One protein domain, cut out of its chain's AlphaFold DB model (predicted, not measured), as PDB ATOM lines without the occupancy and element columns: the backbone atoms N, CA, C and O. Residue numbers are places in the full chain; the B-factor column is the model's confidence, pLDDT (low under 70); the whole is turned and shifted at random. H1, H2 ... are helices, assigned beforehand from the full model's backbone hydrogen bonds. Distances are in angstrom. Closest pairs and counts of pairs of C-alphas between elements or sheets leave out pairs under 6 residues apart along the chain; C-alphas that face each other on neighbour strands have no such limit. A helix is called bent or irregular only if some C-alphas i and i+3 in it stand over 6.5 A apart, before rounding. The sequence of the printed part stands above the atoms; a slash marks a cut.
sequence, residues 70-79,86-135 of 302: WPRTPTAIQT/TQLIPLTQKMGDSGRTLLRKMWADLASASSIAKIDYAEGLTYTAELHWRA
ATOM      1  N   TRP A  70     128.283 130.323  79.652       75.44
ATOM      2  CA  TRP A  70     127.305 130.321  80.726       75.44
ATOM      3  C   TRP A  70     126.755 131.727  80.989       75.44
ATOM      4  O   TRP A  70     127.527 132.632  81.323       75.44
ATOM      5  N   PRO A  71     125.433 131.948  80.890       75.38
ATOM      6  CA  PRO A  71     124.846 133.222  81.268       75.38
ATOM      7  C   PRO A  71     125.034 133.464  82.772       75.38
ATOM      8  O   PRO A  71     124.371 132.857  83.603       75.38
ATOM      9  N   ARG A  72     125.918 134.401  83.130       82.81
ATOM     10  CA  ARG A  72     126.148 134.854  84.518       82.81
ATOM     11  C   ARG A  72     125.172 135.968  84.895       82.81
ATOM     12  O   ARG A  72     125.567 137.025  85.374       82.81
ATOM     13  N   THR A  73     123.895 135.769  84.585       87.06
ATOM     14  CA  THR A  73     122.827 136.700  84.961       87.06
ATOM     15  C   THR A  73     122.167 136.227  86.256       87.06
ATOM     16  O   THR A  73     122.130 135.017  86.503       87.06
ATOM     17  N   PRO A  74     121.591 137.132  87.070       88.06
ATOM     18  CA  PRO A  74     120.851 136.738  88.271       88.06
ATOM     19  C   PRO A  74     119.778 135.676  87.988       88.06
ATOM     20  O   PRO A  74     119.678 134.686  88.702       88.06
ATOM     21  N   THR A  75     119.042 135.813  86.878       90.94
ATOM     22  CA  THR A  75     118.001 134.858  86.463       90.94
ATOM     23  C   THR A  75     118.555 133.469  86.142       90.94
ATOM     24  O   THR A  75     117.947 132.463  86.505       90.94
ATOM     25  N   ALA A  76     119.702 133.387  85.464       90.69
ATOM     26  CA  ALA A  76     120.322 132.108  85.133       90.69
ATOM     27  C   ALA A  76     120.876 131.405  86.379       90.69
ATOM     28  O   ALA A  76     120.711 130.194  86.520       90.69
ATOM     29  N   ILE A  77     121.460 132.167  87.309       92.50
ATOM     30  CA  ILE A  77     121.923 131.645  88.597       92.50
ATOM     31  C   ILE A  77     120.730 131.145  89.416       92.50
ATOM     32  O   ILE A  77     120.762 130.004  89.859       92.50
ATOM     33  N   GLN A  78     119.652 131.926  89.539       93.94
ATOM     34  CA  GLN A  78     118.421 131.495  90.216       93.94
ATOM     35  C   GLN A  78     117.854 130.205  89.604       93.94
ATOM     36  O   GLN A  78     117.568 129.257  90.326       93.94
ATOM     37  N   THR A  79     117.779 130.121  88.272       92.75
ATOM     38  CA  THR A  79     117.303 128.914  87.575       92.75
ATOM     39  C   THR A  79     118.158 127.691  87.916       92.75
ATOM     40  O   THR A  79     117.627 126.610  88.165       92.75
ATOM     41  N   THR A  86     115.495 121.313  93.424       93.19
ATOM     42  CA  THR A  86     114.275 120.561  93.087       93.19
ATOM     43  C   THR A  86     114.536 119.251  92.352       93.19
ATOM     44  O   THR A  86     113.726 118.333  92.464       93.19
ATOM     45  N   GLN A  87     115.649 119.141  91.619       91.56
ATOM     46  CA  GLN A  87     115.937 117.978  90.771       91.56
ATOM     47  C   GLN A  87     117.178 117.238  91.260       91.56
ATOM     48  O   GLN A  87     117.105 116.052  91.582       91.56
ATOM     49  N   LEU A  88     118.319 117.922  91.374       91.31
ATOM     50  CA  LEU A  88     119.587 117.219  91.560       91.31
ATOM     51  C   LEU A  88     119.839 116.738  92.991       91.31
ATOM     52  O   LEU A  88     120.350 115.632  93.181       91.31
ATOM     53  N   ILE A  89     119.479 117.527  94.009       92.56
ATOM     54  CA  ILE A  89     119.608 117.097  95.408       92.56
ATOM     55  C   ILE A  89     118.823 115.795  95.650       92.56
ATOM     56  O   ILE A  89     119.442 114.839  96.116       92.56
ATOM     57  N   PRO A  90     117.524 115.682  95.298       91.38
ATOM     58  CA  PRO A  90     116.787 114.425  95.450       91.38
ATOM     59  C   PRO A  90     117.449 113.228  94.753       91.38
ATOM     60  O   PRO A  90     117.525 112.147  95.336       91.38
ATOM     61  N   LEU A  91     117.976 113.418  93.538       89.12
ATOM     62  CA  LEU A  91     118.630 112.349  92.772       89.12
ATOM     63  C   LEU A  91     119.935 111.874  93.422       89.12
ATOM     64  O   LEU A  91     120.256 110.687  93.390       89.12
ATOM     65  N   THR A  92     120.684 112.792  94.030       87.62
ATOM     66  CA  THR A  92     122.017 112.517  94.585       87.62
ATOM     67  C   THR A  92     121.999 112.037  96.038       87.62
ATOM     68  O   THR A  92     123.011 111.525  96.514       87.62
ATOM     69  N   GLN A  93     120.857 112.101  96.736       85.00
ATOM     70  CA  GLN A  93     120.718 111.639  98.129       85.00
ATOM     71  C   GLN A  93     121.142 110.178  98.331       85.00
ATOM     72  O   GLN A  93     121.823 109.858  99.304       85.00
ATOM     73  N   LYS A  94     120.785 109.291  97.396       78.56
ATOM     74  CA  LYS A  94     121.125 107.857  97.460       78.56
ATOM     75  C   LYS A  94     122.596 107.556  97.151       78.56
ATOM     76  O   LYS A  94     123.038 106.429  97.335       78.56
ATOM     77  N   MET A  95     123.350 108.548  96.678       81.44
ATOM     78  CA  MET A  95     124.739 108.402  96.232       81.44
ATOM     79  C   MET A  95     125.756 108.688  97.347       81.44
ATOM     80  O   MET A  95     126.963 108.650  97.104       81.44
ATOM     81  N   GLY A  96     125.287 109.014  98.557       85.62
ATOM     82  CA  GLY A  96     126.140 109.289  99.710       85.62
ATOM     83  C   GLY A  96     127.136 110.426  99.457       85.62
ATOM     84  O   GLY A  96     126.783 111.497  98.954       85.62
ATOM     85  N   ASP A  97     128.399 110.194  99.809       88.12
ATOM     86  CA  ASP A  97     129.451 111.214  99.757       88.12
ATOM     87  C   ASP A  97     129.842 111.632  98.333       88.12
ATOM     88  O   ASP A  97     130.249 112.778  98.121       88.12
ATOM     89  N   SER A  98     129.667 110.755  97.341       88.81
ATOM     90  CA  SER A  98     129.913 111.074  95.928       88.81
ATOM     91  C   SER A  98     128.928 112.129  95.428       88.81
ATOM     92  O   SER A  98     129.334 113.137  94.851       88.81
ATOM     93  N   GLY A  99     127.637 111.948  95.737       90.25
ATOM     94  CA  GLY A  99     126.593 112.928  95.435       90.25
ATOM     95  C   GLY A  99     126.836 114.260  96.144       90.25
ATOM     96  O   GLY A  99     126.753 115.322  95.530       90.25
ATOM     97  N   ARG A 100     127.241 114.215  97.420       92.12
ATOM     98  CA  ARG A 100     127.602 115.423  98.175       92.12
ATOM     99  C   ARG A 100     128.790 116.160  97.551       92.12
ATOM    100  O   ARG A 100     128.743 117.377  97.409       92.12
ATOM    101  N   THR A 101     129.838 115.441  97.156       92.69
ATOM    102  CA  THR A 101     131.034 116.024  96.526       92.69
ATOM    103  C   THR A 101     130.699 116.679  95.188       92.69
ATOM    104  O   THR A 101     131.150 117.796  94.927       92.69
ATOM    105  N   LEU A 102     129.844 116.034  94.389       92.44
ATOM    106  CA  LEU A 102     129.333 116.596  93.143       92.44
ATOM    107  C   LEU A 102     128.583 117.913  93.384       92.44
ATOM    108  O   LEU A 102     128.912 118.936  92.784       92.44
ATOM    109  N   LEU A 103     127.617 117.901  94.309       94.06
ATOM    110  CA  LEU A 103     126.825 119.080  94.652       94.06
ATOM    111  C   LEU A 103     127.702 120.228  95.156       94.06
ATOM    112  O   LEU A 103     127.511 121.358  94.721       94.06
ATOM    113  N   ARG A 104     128.686 119.964  96.028       94.44
ATOM    114  CA  ARG A 104     129.608 121.003  96.521       94.44
ATOM    115  C   ARG A 104     130.324 121.719  95.381       94.44
ATOM    116  O   ARG A 104     130.449 122.939  95.417       94.44
ATOM    117  N   LYS A 105     130.770 120.973  94.365       92.81
ATOM    118  CA  LYS A 105     131.420 121.559  93.189       92.81
ATOM    119  C   LYS A 105     130.459 122.444  92.392       92.81
ATOM    120  O   LYS A 105     130.824 123.559  92.043       92.81
ATOM    121  N   MET A 106     129.223 121.998  92.186       92.81
ATOM    122  CA  MET A 106     128.199 122.792  91.493       92.81
ATOM    123  C   MET A 106     127.849 124.067  92.267       92.81
ATOM    124  O   MET A 106     127.792 125.147  91.688       92.81
ATOM    125  N   TRP A 107     127.700 123.979  93.590       95.56
ATOM    126  CA  TRP A 107     127.502 125.153  94.440       95.56
ATOM    127  C   TRP A 107     128.681 126.130  94.377       95.56
ATOM    128  O   TRP A 107     128.459 127.339  94.353       95.56
ATOM    129  N   ALA A 108     129.918 125.631  94.299       94.00
ATOM    130  CA  ALA A 108     131.105 126.468  94.135       94.00
ATOM    131  C   ALA A 108     131.135 127.190  92.776       94.00
ATOM    132  O   ALA A 108     131.446 128.381  92.728       94.00
ATOM    133  N   ASP A 109     130.755 126.512  91.686       92.19
ATOM    134  CA  ASP A 109     130.630 127.137  90.362       92.19
ATOM    135  C   ASP A 109     129.580 128.265  90.383       92.19
ATOM    136  O   ASP A 109     129.830 129.368  89.885       92.19
ATOM    137  N   LEU A 110     128.427 128.025  91.029       93.50
ATOM    138  CA  LEU A 110     127.394 129.048  91.212       93.50
ATOM    139  C   LEU A 110     127.893 130.223  92.056       93.50
ATOM    140  O   LEU A 110     127.632 131.373  91.704       93.50
ATOM    141  N   ALA A 111     128.615 129.959  93.149       94.62
ATOM    142  CA  ALA A 111     129.175 131.005  94.001       94.62
ATOM    143  C   ALA A 111     130.131 131.906  93.207       94.62
ATOM    144  O   ALA A 111     130.029 133.132  93.272       94.62
ATOM    145  N   SER A 112     130.992 131.307  92.379       92.25
ATOM    146  CA  SER A 112     131.906 132.061  91.523       92.25
ATOM    147  C   SER A 112     131.167 132.952  90.527       92.25
ATOM    148  O   SER A 112     131.542 134.113  90.354       92.25
ATOM    149  N   ALA A 113     130.114 132.462  89.870       91.75
ATOM    150  CA  ALA A 113     129.361 133.307  88.946       91.75
ATOM    151  C   ALA A 113     128.504 134.357  89.639       91.75
ATOM    152  O   ALA A 113     128.405 135.461  89.117       91.75
ATOM    153  N   SER A 114     127.937 134.052  90.806       93.62
ATOM    154  CA  SER A 114     127.248 135.035  91.649       93.62
ATOM    155  C   SER A 114     128.176 136.200  92.001       93.62
ATOM    156  O   SER A 114     127.791 137.361  91.850       93.62
ATOM    157  N   SER A 115     129.432 135.897  92.347       92.75
ATOM    158  CA  SER A 115     130.456 136.905  92.625       92.75
ATOM    159  C   SER A 115     130.771 137.767  91.395       92.75
ATOM    160  O   SER A 115     130.761 138.997  91.477       92.75
ATOM    161  N   ILE A 116     130.977 137.143  90.229       90.75
ATOM    162  CA  ILE A 116     131.248 137.845  88.960       90.75
ATOM    163  C   ILE A 116     130.059 138.722  88.542       90.75
ATOM    164  O   ILE A 116     130.250 139.853  88.093       90.75
ATOM    165  N   ALA A 117     128.838 138.212  88.705       90.50
ATOM    166  CA  ALA A 117     127.595 138.910  88.402       90.50
ATOM    167  C   ALA A 117     127.277 140.032  89.404       90.50
ATOM    168  O   ALA A 117     126.393 140.843  89.134       90.50
ATOM    169  N   LYS A 118     127.999 140.091  90.534       92.12
ATOM    170  CA  LYS A 118     127.791 141.041  91.635       92.12
ATOM    171  C   LYS A 118     126.347 141.026  92.139       92.12
ATOM    172  O   LYS A 118     125.733 142.080  92.294       92.12
ATOM    173  N   ILE A 119     125.812 139.825  92.359       91.81
ATOM    174  CA  ILE A 119     124.467 139.650  92.919       91.81
ATOM    175  C   ILE A 119     124.383 140.341  94.286       91.81
ATOM    176  O   ILE A 119     125.292 140.217  95.111       91.81
ATOM    177  N   ASP A 120     123.286 141.063  94.509       92.31
ATOM    178  CA  ASP A 120     123.006 141.740  95.773       92.31
ATOM    179  C   ASP A 120     122.790 140.712  96.898       92.31
ATOM    180  O   ASP A 120     122.186 139.657  96.696       92.31
ATOM    181  N   TYR A 121     123.255 141.016  98.107       91.75
ATOM    182  CA  TYR A 121     123.016 140.173  99.279       91.75
ATOM    183  C   TYR A 121     121.526 140.060  99.634       91.75
ATOM    184  O   TYR A 121     121.125 139.088 100.276       91.75
ATOM    185  N   ALA A 122     120.702 141.017  99.188       90.69
ATOM    186  CA  ALA A 122     119.250 140.959  99.299       90.69
ATOM    187  C   ALA A 122     118.636 139.758  98.550       90.69
ATOM    188  O   ALA A 122     117.578 139.273  98.946       90.69
ATOM    189  N   GLU A 123     119.324 139.217  97.538       88.19
ATOM    190  CA  GLU A 123     118.879 138.062  96.742       88.19
ATOM    191  C   GLU A 123     119.155 136.703  97.424       88.19
ATOM    192  O   GLU A 123     119.114 135.645  96.785       88.19
ATOM    193  N   GLY A 124     119.438 136.716  98.733       88.38
ATOM    194  CA  GLY A 124     119.385 135.576  99.652       88.38
ATOM    195  C   GLY A 124     120.046 134.299  99.130       88.38
ATOM    196  O   GLY A 124     121.253 134.118  99.267       88.38
ATOM    197  N   LEU A 125     119.239 133.405  98.545       90.50
ATOM    198  CA  LEU A 125     119.646 132.083  98.047       90.50
ATOM    199  C   LEU A 125     120.679 132.118  96.917       90.50
ATOM    200  O   LEU A 125     121.424 131.153  96.750       90.50
ATOM    201  N   THR A 126     120.722 133.200  96.145       93.81
ATOM    202  CA  THR A 126     121.655 133.350  95.017       93.81
ATOM    203  C   THR A 126     122.883 134.171  95.371       93.81
ATOM    204  O   THR A 126     123.818 134.265  94.569       93.81
ATOM    205  N   TYR A 127     122.919 134.754  96.571       96.06
ATOM    206  CA  TYR A 127     124.065 135.523  97.008       96.06
ATOM    207  C   TYR A 127     125.283 134.624  97.244       96.06
ATOM    208  O   TYR A 127     125.187 133.490  97.720       96.06
ATOM    209  N   THR A 128     126.464 135.160  96.941       96.50
ATOM    210  CA  THR A 128     127.732 134.426  96.935       96.50
ATOM    211  C   THR A 128     128.024 133.721  98.267       96.50
ATOM    212  O   THR A 128     128.453 132.567  98.261       96.50
ATOM    213  N   ALA A 129     127.743 134.350  99.416       97.25
ATOM    214  CA  ALA A 129     127.974 133.720 100.722       97.25
ATOM    215  C   ALA A 129     127.063 132.500 100.967       97.25
ATOM    216  O   ALA A 129     127.527 131.470 101.455       97.25
ATOM    217  N   GLU A 130     125.789 132.577 100.580       97.12
ATOM    218  CA  GLU A 130     124.813 131.487 100.740       97.12
ATOM    219  C   GLU A 130     125.132 130.293  99.818       97.12
ATOM    220  O   GLU A 130     124.901 129.131 100.174       97.12
ATOM    221  N   LEU A 131     125.731 130.562  98.654       97.25
ATOM    222  CA  LEU A 131     126.232 129.538  97.735       97.25
ATOM    223  C   LEU A 131     127.522 128.886  98.261       97.25
ATOM    224  O   LEU A 131     127.616 127.658  98.272       97.25
ATOM    225  N   HIS A 132     128.469 129.660  98.805       97.88
ATOM    226  CA  HIS A 132     129.652 129.102  99.476       97.88
ATOM    227  C   HIS A 132     129.297 128.266 100.712       97.88
ATOM    228  O   HIS A 132     129.957 127.259 100.973       97.88
ATOM    229  N   TRP A 133     128.238 128.623 101.448       96.88
ATOM    230  CA  TRP A 133     127.711 127.796 102.538       96.88
ATOM    231  C   TRP A 133     127.322 126.391 102.053       96.88
ATOM    232  O   TRP A 133     127.752 125.398 102.641       96.88
ATOM    233  N   ARG A 134     126.573 126.295 100.945       96.19
ATOM    234  CA  ARG A 134     126.176 125.007 100.334       96.19
ATOM    235  C   ARG A 134     127.346 124.245  99.728       96.19
ATOM    236  O   ARG A 134     127.333 123.017  99.716       96.19
ATOM    237  N   ALA A 135     128.358 124.966  99.258       96.44
ATOM    238  CA  ALA A 135     129.607 124.384  98.789       96.44
ATOM    239  C   ALA A 135     130.506 123.869  99.931       96.44
ATOM    240  O   ALA A 135     131.549 123.281  99.653       96.44
TER     241      ALA A 135
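AT A GLANCE: This is residues 70 to 79 and 86 to 135 of the 302 residues of an uncharacterized protein of mine drainage metagenome (UniProt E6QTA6). One long helical arm, H2b, makes the long axis, with the short helix H4 packed along it and H1 beside its residues 110 to 117; at its other end the arm H2a folds back over residues 99 to 103. H3 touches H1, and residues 93 to 98 stick out at the turn of H2. The printed part has 60 residues with four named helices in the order H1, H2, H3, H4 and no named strand: all helix. It is compact, with a radius of gyration of the C-alphas of 11.9 A, and elongated, spanning 34 by 19 by 18 A.

IN THESE COORDINATES: Look first at H2, residues 86 to 117, assigned as one helix by its hydrogen bonds but bent: C-alphas 94 and 97 are 9.3 A apart. Find C-alpha 97 at (129.451, 111.214, 99.757); from there H2b runs 30.0 A to C-alpha 117 at (127.595, 138.910, 88.402). H2a, residues 86 to 94, measures 15.1 A and is irregular, with C-alphas 91 and 94 7.0 A apart. H4, residues 128 to 134, measures 10.1 A and ends at C-alpha 134 (126.176, 125.007, 100.334). H1 is residues 74 to 79; H3, residues 121 to 126, is irregular, with C-alphas 122 and 125 9.0 A apart.

HOW THE PARTS SIT: H4 touches H2b at a shallow tilt of 3 degrees, opposite ways; their closest C-alphas, Ala 111 and Thr 128, are 4.7 A apart. H2a touches H2b, closest at C-alphas 92 and 99, 4.7 A. H1 touches H2b at C-alphas 77 and 110, 6.6 A, and H3 at C-alphas 78 and 126, 6.1 A, the closest of each pair. H3 and H4 only just touch, only at the corner, with 3 pairs of C-alphas within 8 A, the closest being 124 and 130, 6.9 A. H1 and H2a are apart. Every O i to N i+4 pair is within hydrogen-bond range in H1, H2b and H4, against 3 of 5 in H2a and 0 of 2 in H3, where 2 of 3 O i to N i+3 pairs are.

THE WHOLE: The farthest C-alphas, Lys 94 and Lys 118, are 34.3 A apart. Residues 80 to 85 are not printed, and C-alphas 79 and 86 are 10.5 A apart across this cut. The links H2 to H3 and H3 to H4 are tight. No printed residue is under 70 in pLDDT.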